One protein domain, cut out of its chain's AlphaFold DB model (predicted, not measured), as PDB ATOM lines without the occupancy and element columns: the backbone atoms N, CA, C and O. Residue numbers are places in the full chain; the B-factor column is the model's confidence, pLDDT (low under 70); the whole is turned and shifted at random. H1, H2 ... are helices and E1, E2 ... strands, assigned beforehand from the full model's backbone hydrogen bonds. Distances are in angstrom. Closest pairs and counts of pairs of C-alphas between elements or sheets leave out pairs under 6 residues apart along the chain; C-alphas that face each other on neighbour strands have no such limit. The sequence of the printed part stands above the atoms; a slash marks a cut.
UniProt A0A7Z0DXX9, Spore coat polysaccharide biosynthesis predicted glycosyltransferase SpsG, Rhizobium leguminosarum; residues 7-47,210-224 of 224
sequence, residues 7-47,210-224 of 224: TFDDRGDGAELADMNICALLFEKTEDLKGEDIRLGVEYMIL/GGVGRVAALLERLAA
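Overview. This is residues 7 to 47 and 210 to 224 of the 224 residues of the protein "Spore coat polysaccharide biosynthesis predicted glycosyltransferase SpsG" of Rhizobium leguminosarum (UniProt A0A7Z0DXX9). Picture a small pair of parallel strands, E1 and E2, standing between one longer helix, H2, and a wide loop on the other side made by residues 24 to 37. The short helix H1 is on the loop's side, just before E1, and the short stretch of residues 7 to 8 runs along E1, pairing with its residues 21 to 22 in parallel. The printed part has 56 residues, with two named helices and two named strands in the order H1, E1, E2, H2; the class is mixed, helices and strands, with 25 residues, under half, in named elements. It is compact, with a radius of gyration of the C-alphas of 10.8 A, and its outline, 26 by 24 by 13 A, is only just rounded.

Along the chain. Start at C-alpha 20, at (-10.571, -4.582, 11.493): from there E1, residues 20 to 23, runs 9.7 A to C-alpha 23. Its neighbour E2 is residues 38 to 40, Ile 38 to Leu 40. Go back to Asp 13 for H1, residues 13 to 17, whose first C-alpha is at (-19.309, -1.130, 20.625). Past the cut, find C-alpha 211 at (-14.859, -7.707, -2.928); H2, residues 211 to 223, runs 18.3 A from there to C-alpha 223 at (-3.134, -13.025, 10.146).

Arrangement. Look first at the sheet, where E1 and E2 are parallel neighbours with 19 degrees between their directions. The C-alphas of Ile 22 and Arg 39 face each other at 4.7 A. Between the strands, N 23 and O 39 are within hydrogen-bond range at 2.7 A, as are N 39 and O 21 at 2.9 A. H2 and E1 are near each other, with 5 pairs of C-alphas within 10 A and no pair within 8 A. The closest C-alphas of H1 and E1 are those of Ala 15 and Asn 21, 6.5 A apart. H1 is apart from both E2 and H2. In H2 every O i to N i+4 pair is within hydrogen-bond range; in H1 0 of 1 is, while 2 of its 2 O i to N i+3 pairs are.

Size, cuts and confidence. The two C-alphas farthest apart are those of Glu 28 and Ala 224, at 31.7 A. Residues 48 to 209 are not printed, and C-alphas 47 and 210 are 8.4 A apart across this cut, which falls in the link from E2 to H2. H1 to E1 is a tight link, and E1 to E2, with 14 residues between them, is a long one. The mean pLDDT of the printed part is 95.3, and no printed residue is under 70.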
ATOM      1  N   THR A   7     -14.981  -7.455  12.142       97.31
ATOM      2  CA  THR A   7     -16.420  -7.180  12.088       97.31
ATOM      3  C   THR A   7     -16.830  -6.708  10.696       97.31
ATOM      4  O   THR A   7     -16.005  -6.211   9.925       97.31
ATOM      5  N   PHE A   8     -18.110  -6.879  10.363       96.56
ATOM      6  CA  PHE A   8     -18.690  -6.431   9.098       96.56
ATOM      7  C   PHE A   8     -19.872  -5.516   9.365       96.56
ATOM      8  O   PHE A   8     -20.769  -5.893  10.118       96.56
ATOM      9  N   ASP A   9     -19.856  -4.335   8.746       94.94
ATOM     10  CA  ASP A   9     -20.908  -3.318   8.861       94.94
ATOM     11  C   ASP A   9     -21.319  -3.018  10.321       94.94
ATOM     12  O   ASP A   9     -22.461  -2.645  10.602       94.94
ATOM     13  N   ASP A  10     -20.382  -3.170  11.265       95.25
ATOM     14  CA  ASP A  10     -20.663  -3.070  12.694       95.25
ATOM     15  C   ASP A  10     -20.557  -1.615  13.162       95.25
ATOM     16  O   ASP A  10     -19.495  -0.988  13.104       95.25
ATOM     17  N   ARG A  11     -21.694  -1.075  13.607       93.00
ATOM     18  CA  ARG A  11     -21.821   0.259  14.217       93.00
ATOM     19  C   ARG A  11     -21.779   0.216  15.750       93.00
ATOM     20  O   ARG A  11     -21.849   1.266  16.383       93.00
ATOM     21  N   GLY A  12     -21.777  -0.974  16.343       92.19
ATOM     22  CA  GLY A  12     -21.848  -1.183  17.780       92.19
ATOM     23  C   GLY A  12     -20.488  -1.121  18.466       92.19
ATOM     24  O   GLY A  12     -19.431  -1.063  17.840       92.19
ATOM     25  N   ASP A  13     -20.519  -1.187  19.795       91.06
ATOM     26  CA  ASP A  13     -19.309  -1.130  20.625       91.06
ATOM     27  C   ASP A  13     -18.410  -2.365  20.457       91.06
ATOM     28  O   ASP A  13     -17.223  -2.315  20.770       91.06
ATOM     29  N   GLY A  14     -18.939  -3.464  19.904       87.25
ATOM     30  CA  GLY A  14     -18.148  -4.647  19.550       87.25
ATOM     31  C   GLY A  14     -17.022  -4.337  18.560       87.25
ATOM     32  O   GLY A  14     -15.941  -4.919  18.664       87.25
ATOM     33  N   ALA A  15     -17.233  -3.359  17.675       94.38
ATOM     34  CA  ALA A  15     -16.226  -2.904  16.729       94.38
ATOM     35  C   ALA A  15     -15.036  -2.188  17.400       94.38
ATOM     36  O   ALA A  15     -13.968  -2.142  16.802       94.38
ATOM     37  N   GLU A  16     -15.149  -1.679  18.639       95.25
ATOM     38  CA  GLU A  16     -13.995  -1.089  19.360       95.25
ATOM     39  C   GLU A  16     -12.894  -2.105  19.643       95.25
ATOM     40  O   GLU A  16     -11.729  -1.741  19.784       95.25
ATOM     41  N   LEU A  17     -13.273  -3.377  19.752       94.81
ATOM     42  CA  LEU A  17     -12.360  -4.476  20.035       94.81
ATOM     43  C   LEU A  17     -11.823  -5.123  18.753       94.81
ATOM     44  O   LEU A  17     -11.017  -6.049  18.836       94.81
ATOM     45  N   ALA A  18     -12.318  -4.703  17.584       96.88
ATOM     46  CA  ALA A  18     -11.979  -5.316  16.315       96.88
ATOM     47  C   ALA A  18     -10.632  -4.802  15.801       96.88
ATOM     48  O   ALA A  18     -10.426  -3.595  15.657       96.88
ATOM     49  N   ASP A  19      -9.752  -5.732  15.425       97.69
ATOM     50  CA  ASP A  19      -8.539  -5.406  14.677       97.69
ATOM     51  C   ASP A  19      -8.889  -4.826  13.289       97.69
ATOM     52  O   ASP A  19      -8.093  -4.108  12.688       97.69
ATOM     53  N   MET A  20     -10.074  -5.146  12.750       97.62
ATOM     54  CA  MET A  20     -10.571  -4.582  11.493       97.62
ATOM     55  C   MET A  20     -12.102  -4.541  11.438       97.62
ATOM     56  O   MET A  20     -12.764  -5.518  11.781       97.62
ATOM     57  N   ASN A  21     -12.666  -3.450  10.925       97.88
ATOM     58  CA  ASN A  21     -14.093  -3.319  10.634       97.88
ATOM     59  C   ASN A  21     -14.299  -3.052   9.136       97.88
ATOM     60  O   ASN A  21     -13.847  -2.037   8.601       97.88
ATOM     61  N   ILE A  22     -14.947  -3.989   8.441       98.06
ATOM     62  CA  ILE A  22     -15.189  -3.928   6.997       98.06
ATOM     63  C   ILE A  22     -16.635  -3.496   6.757       98.06
ATOM     64  O   ILE A  22     -17.575  -4.263   6.937       98.06
ATOM     65  N   CYS A  23     -16.816  -2.253   6.333       96.94
ATOM     66  CA  CYS A  23     -18.106  -1.589   6.220       96.94
ATOM     67  C   CYS A  23     -18.448  -1.324   4.743       96.94
ATOM     68  O   CYS A  23     -18.166  -0.252   4.196       96.94
ATOM     69  N   ALA A  24     -19.038  -2.316   4.076       95.94
ATOM     70  CA  ALA A  24     -19.409  -2.237   2.663       95.94
ATOM     71  C   ALA A  24     -20.808  -1.634   2.433       95.94
ATOM     72  O   ALA A  24     -21.063  -1.090   1.356       95.94
ATOM     73  N   LEU A  25     -21.702  -1.713   3.424       93.94
ATOM     74  CA  LEU A  25     -23.089  -1.229   3.373       93.94
ATOM     75  C   LEU A  25     -23.321   0.065   4.166       93.94
ATOM     76  O   LEU A  25     -24.437   0.586   4.187       93.94
ATOM     77  N   LEU A  26     -22.293   0.603   4.827       94.12
ATOM     78  CA  LEU A  26     -22.417   1.821   5.627       94.12
ATOM     79  C   LEU A  26     -22.008   3.057   4.817       94.12
ATOM     80  O   LEU A  26     -20.829   3.293   4.570       94.12
ATOM     81  N   PHE A  27     -22.998   3.870   4.441       93.25
ATOM     82  CA  PHE A  27     -22.808   5.077   3.616       93.25
ATOM     83  C   PHE A  27     -23.070   6.395   4.356       93.25
ATOM     84  O   PHE A  27     -22.957   7.467   3.769       93.25
ATOM     85  N   GLU A  28     -23.439   6.334   5.635       91.81
ATOM     86  CA  GLU A  28     -23.694   7.515   6.464       91.81
ATOM     87  C   GLU A  28     -23.076   7.370   7.852       91.81
ATOM     88  O   GLU A  28     -23.012   6.254   8.389       91.81
ATOM     89  N   LYS A  29     -22.721   8.513   8.453       89.25
ATOM     90  CA  LYS A  29     -22.124   8.600   9.793       89.25
ATOM     91  C   LYS A  29     -20.924   7.663   9.933       89.25
ATOM     92  O   LYS A  29     -20.833   6.876  10.871       89.25
ATOM     93  N   THR A  30     -20.068   7.660   8.918       92.44
ATOM     94  CA  THR A  30     -18.896   6.780   8.860       92.44
ATOM     95  C   THR A  30     -17.770   7.277   9.763       92.44
ATOM     96  O   THR A  30     -16.870   6.517  10.092       92.44
ATOM     97  N   GLU A  31     -17.826   8.545  10.170       92.00
ATOM     98  CA  GLU A  31     -16.915   9.183  11.120       92.00
ATOM     99  C   GLU A  31     -16.991   8.595  12.535       92.00
ATOM    100  O   GLU A  31     -16.001   8.652  13.260       92.00
ATOM    101  N   ASP A  32     -18.126   7.995  12.904       93.06
ATOM    102  CA  ASP A  32     -18.355   7.397  14.225       93.06
ATOM    103  C   ASP A  32     -17.962   5.910  14.280       93.06
ATOM    104  O   ASP A  32     -18.136   5.250  15.307       93.06
ATOM    105  N   LEU A  33     -17.484   5.349  13.164       95.69
ATOM    106  CA  LEU A  33     -17.137   3.934  13.091       95.69
ATOM    107  C   LEU A  33     -15.898   3.622  13.927       95.69
ATOM    108  O   LEU A  33     -14.960   4.411  14.031       95.69
ATOM    109  N   LYS A  34     -15.921   2.428  14.513       96.50
ATOM    110  CA  LYS A  34     -14.918   1.923  15.448       96.50
ATOM    111  C   LYS A  34     -14.154   0.752  14.821       96.50
ATOM    112  O   LYS A  34     -14.648   0.117  13.885       96.50
ATOM    113  N   GLY A  35     -12.956   0.499  15.343       95.81
ATOM    114  CA  GLY A  35     -12.024  -0.541  14.895       95.81
ATOM    115  C   GLY A  35     -10.609   0.004  14.723       95.81
ATOM    116  O   GLY A  35     -10.432   1.187  14.430       95.81
ATOM    117  N   GLU A  36      -9.597  -0.848  14.902       96.38
ATOM    118  CA  GLU A  36      -8.195  -0.456  14.677       96.38
ATOM    119  C   GLU A  36      -7.934  -0.108  13.202       96.38
ATOM    120  O   GLU A  36      -7.174   0.815  12.899       96.38
ATOM    121  N   ASP A  37      -8.600  -0.819  12.286       96.94
ATOM    122  CA  ASP A  37      -8.533  -0.596  10.845       96.94
ATOM    123  C   ASP A  37      -9.928  -0.613  10.201       96.94
ATOM    124  O   ASP A  37     -10.615  -1.634  10.194       96.94
ATOM    125  N   ILE A  38     -10.360   0.511   9.628       97.62
ATOM    126  CA  ILE A  38     -11.701   0.655   9.043       97.62
ATOM    127  C   ILE A  38     -11.598   0.639   7.514       97.62
ATOM    128  O   ILE A  38     -10.821   1.380   6.903       97.62
ATOM    129  N   ARG A  39     -12.392  -0.224   6.874       97.56
ATOM    130  CA  ARG A  39     -12.439  -0.398   5.415       97.56
ATOM    131  C   ARG A  39     -13.833  -0.079   4.908       97.56
ATOM    132  O   ARG A  39     -14.772  -0.806   5.199       97.56
ATOM    133  N   LEU A  40     -13.959   1.012   4.158       95.88
ATOM    134  CA  LEU A  40     -15.240   1.536   3.692       95.88
ATOM    135  C   LEU A  40     -15.395   1.407   2.185       95.88
ATOM    136  O   LEU A  40     -14.442   1.597   1.433       95.88
ATOM    137  N   GLY A  41     -16.635   1.192   1.759       93.00
ATOM    138  CA  GLY A  41     -17.049   1.399   0.379       93.00
ATOM    139  C   GLY A  41     -17.439   0.130  -0.362       93.00
ATOM    140  O   GLY A  41     -17.133  -0.996   0.031       93.00
ATOM    141  N   VAL A  42     -18.110   0.349  -1.493       93.62
ATOM    142  CA  VAL A  42     -18.693  -0.703  -2.341       93.62
ATOM    143  C   VAL A  42     -17.664  -1.703  -2.867       93.62
ATOM    144  O   VAL A  42     -18.012  -2.828  -3.211       93.62
ATOM    145  N   GLU A  43     -16.383  -1.334  -2.894       94.12
ATOM    146  CA  GLU A  43     -15.292  -2.237  -3.249       94.12
ATOM    147  C   GLU A  43     -15.124  -3.390  -2.240       94.12
ATOM    148  O   GLU A  43     -14.632  -4.453  -2.606       94.12
ATOM    149  N   TYR A  44     -15.573  -3.261  -0.994       97.19
ATOM    150  CA  TYR A  44     -15.525  -4.368  -0.030       97.19
ATOM    151  C   TYR A  44     -16.793  -5.231  -0.034       97.19
ATOM    152  O   TYR A  44     -16.894  -6.168   0.753       97.19
ATOM    153  N   MET A  45     -17.743  -4.964  -0.939       96.50
ATOM    154  CA  MET A  45     -18.988  -5.725  -1.027       96.50
ATOM    155  C   MET A  45     -18.730  -7.181  -1.428       96.50
ATOM    156  O   MET A  45     -18.190  -7.473  -2.497       96.50
ATOM    157  N   ILE A  46     -19.156  -8.112  -0.580       97.06
ATOM    158  CA  ILE A  46     -19.087  -9.549  -0.852       97.06
ATOM    159  C   ILE A  46     -20.359  -9.949  -1.600       97.06
ATOM    160  O   ILE A  46     -21.423 -10.097  -1.007       97.06
ATOM    161  N   LEU A  47     -20.245 -10.104  -2.918       97.31
ATOM    162  CA  LEU A  47     -21.356 -10.469  -3.798       97.31
ATOM    163  C   LEU A  47     -21.266 -11.932  -4.242       97.31
ATOM    164  O   LEU A  47     -20.179 -12.511  -4.305       97.31
ATOM    165  N   GLY A 210     -15.027  -8.039  -7.168       97.50
ATOM    166  CA  GLY A 210     -13.703  -8.202  -6.566       97.50
ATOM    167  C   GLY A 210     -13.684  -8.185  -5.037       97.50
ATOM    168  O   GLY A 210     -12.630  -8.439  -4.450       97.50
ATOM    169  N   GLY A 211     -14.814  -7.899  -4.379       97.38
ATOM    170  CA  GLY A 211     -14.859  -7.707  -2.928       97.38
ATOM    171  C   GLY A 211     -14.416  -8.931  -2.132       97.38
ATOM    172  O   GLY A 211     -13.613  -8.782  -1.217       97.38
ATOM    173  N   VAL A 212     -14.797 -10.146  -2.549       97.00
ATOM    174  CA  VAL A 212     -14.314 -11.400  -1.930       97.00
ATOM    175  C   VAL A 212     -12.784 -11.455  -1.908       97.00
ATOM    176  O   VAL A 212     -12.191 -11.753  -0.877       97.00
ATOM    177  N   GLY A 213     -12.135 -11.137  -3.033       97.88
ATOM    178  CA  GLY A 213     -10.675 -11.170  -3.142       97.88
ATOM    179  C   GLY A 213      -9.998 -10.074  -2.318       97.88
ATOM    180  O   GLY A 213      -8.998 -10.336  -1.653       97.88
ATOM    181  N   ARG A 214     -10.555  -8.855  -2.316       97.94
ATOM    182  CA  ARG A 214     -10.031  -7.739  -1.511       97.94
ATOM    183  C   ARG A 214     -10.148  -8.011  -0.014       97.94
ATOM    184  O   ARG A 214      -9.182  -7.781   0.709       97.94
ATOM    185  N   VAL A 215     -11.287  -8.538   0.432       98.06
ATOM    186  CA  VAL A 215     -11.499  -8.940   1.827       98.06
ATOM    187  C   VAL A 215     -10.571 -10.095   2.198       98.06
ATOM    188  O   VAL A 215      -9.874  -9.994   3.200       98.06
ATOM    189  N   ALA A 216     -10.461 -11.143   1.377       97.94
ATOM    190  CA  ALA A 216      -9.544 -12.254   1.646       97.94
ATOM    191  C   ALA A 216      -8.088 -11.780   1.818       97.94
ATOM    192  O   ALA A 216      -7.446 -12.118   2.808       97.94
ATOM    193  N   ALA A 217      -7.601 -10.911   0.926       98.19
ATOM    194  CA  ALA A 217      -6.252 -10.355   1.021       98.19
ATOM    195  C   ALA A 217      -6.040  -9.481   2.274       98.19
ATOM    196  O   ALA A 217      -4.933  -9.419   2.811       98.19
ATOM    197  N   LEU A 218      -7.077  -8.779   2.747       97.62
ATOM    198  CA  LEU A 218      -7.028  -8.046   4.014       97.62
ATOM    199  C   LEU A 218      -6.880  -9.000   5.203       97.62
ATOM    200  O   LEU A 218      -6.024  -8.770   6.055       97.62
ATOM    201  N   LEU A 219      -7.663 -10.080   5.222       96.88
ATOM    202  CA  LEU A 219      -7.625 -11.086   6.284       96.88
ATOM    203  C   LEU A 219      -6.286 -11.835   6.322       96.88
ATOM    204  O   LEU A 219      -5.731 -12.037   7.399       96.88
ATOM    205  N   GLU A 220      -5.728 -12.193   5.163       96.75
ATOM    206  CA  GLU A 220      -4.411 -12.837   5.063       96.75
ATOM    207  C   GLU A 220      -3.295 -11.952   5.629       96.75
ATOM    208  O   GLU A 220      -2.440 -12.437   6.365       96.75
ATOM    209  N   ARG A 221      -3.322 -10.644   5.338       95.69
ATOM    210  CA  ARG A 221      -2.356  -9.686   5.899       95.69
ATOM    211  C   ARG A 221      -2.514  -9.495   7.401       95.69
ATOM    212  O   ARG A 221      -1.517  -9.291   8.075       95.69
ATOM    213  N   LEU A 222      -3.745  -9.526   7.907       94.75
ATOM    214  CA  LEU A 222      -4.017  -9.370   9.334       94.75
ATOM    215  C   LEU A 222      -3.554 -10.588  10.155       94.75
ATOM    216  O   LEU A 222      -3.233 -10.455  11.336       94.75
ATOM    217  N   ALA A 223      -3.548 -11.768   9.532       90.69
ATOM    218  CA  ALA A 223      -3.134 -13.025  10.146       90.69
ATOM    219  C   ALA A 223      -1.617 -13.296  10.075       90.69
ATOM    220  O   ALA A 223      -1.148 -14.197  10.776       90.69
ATOM    221  N   ALA A 224      -0.888 -12.570   9.221       87.88
ATOM    222  CA  ALA A 224       0.562 -12.683   9.038       87.88
ATOM    223  C   ALA A 224       1.348 -11.981  10.156       87.88
ATOM    224  O   ALA A 224       2.381 -12.551  10.574       87.88
TER     225      ALA A 224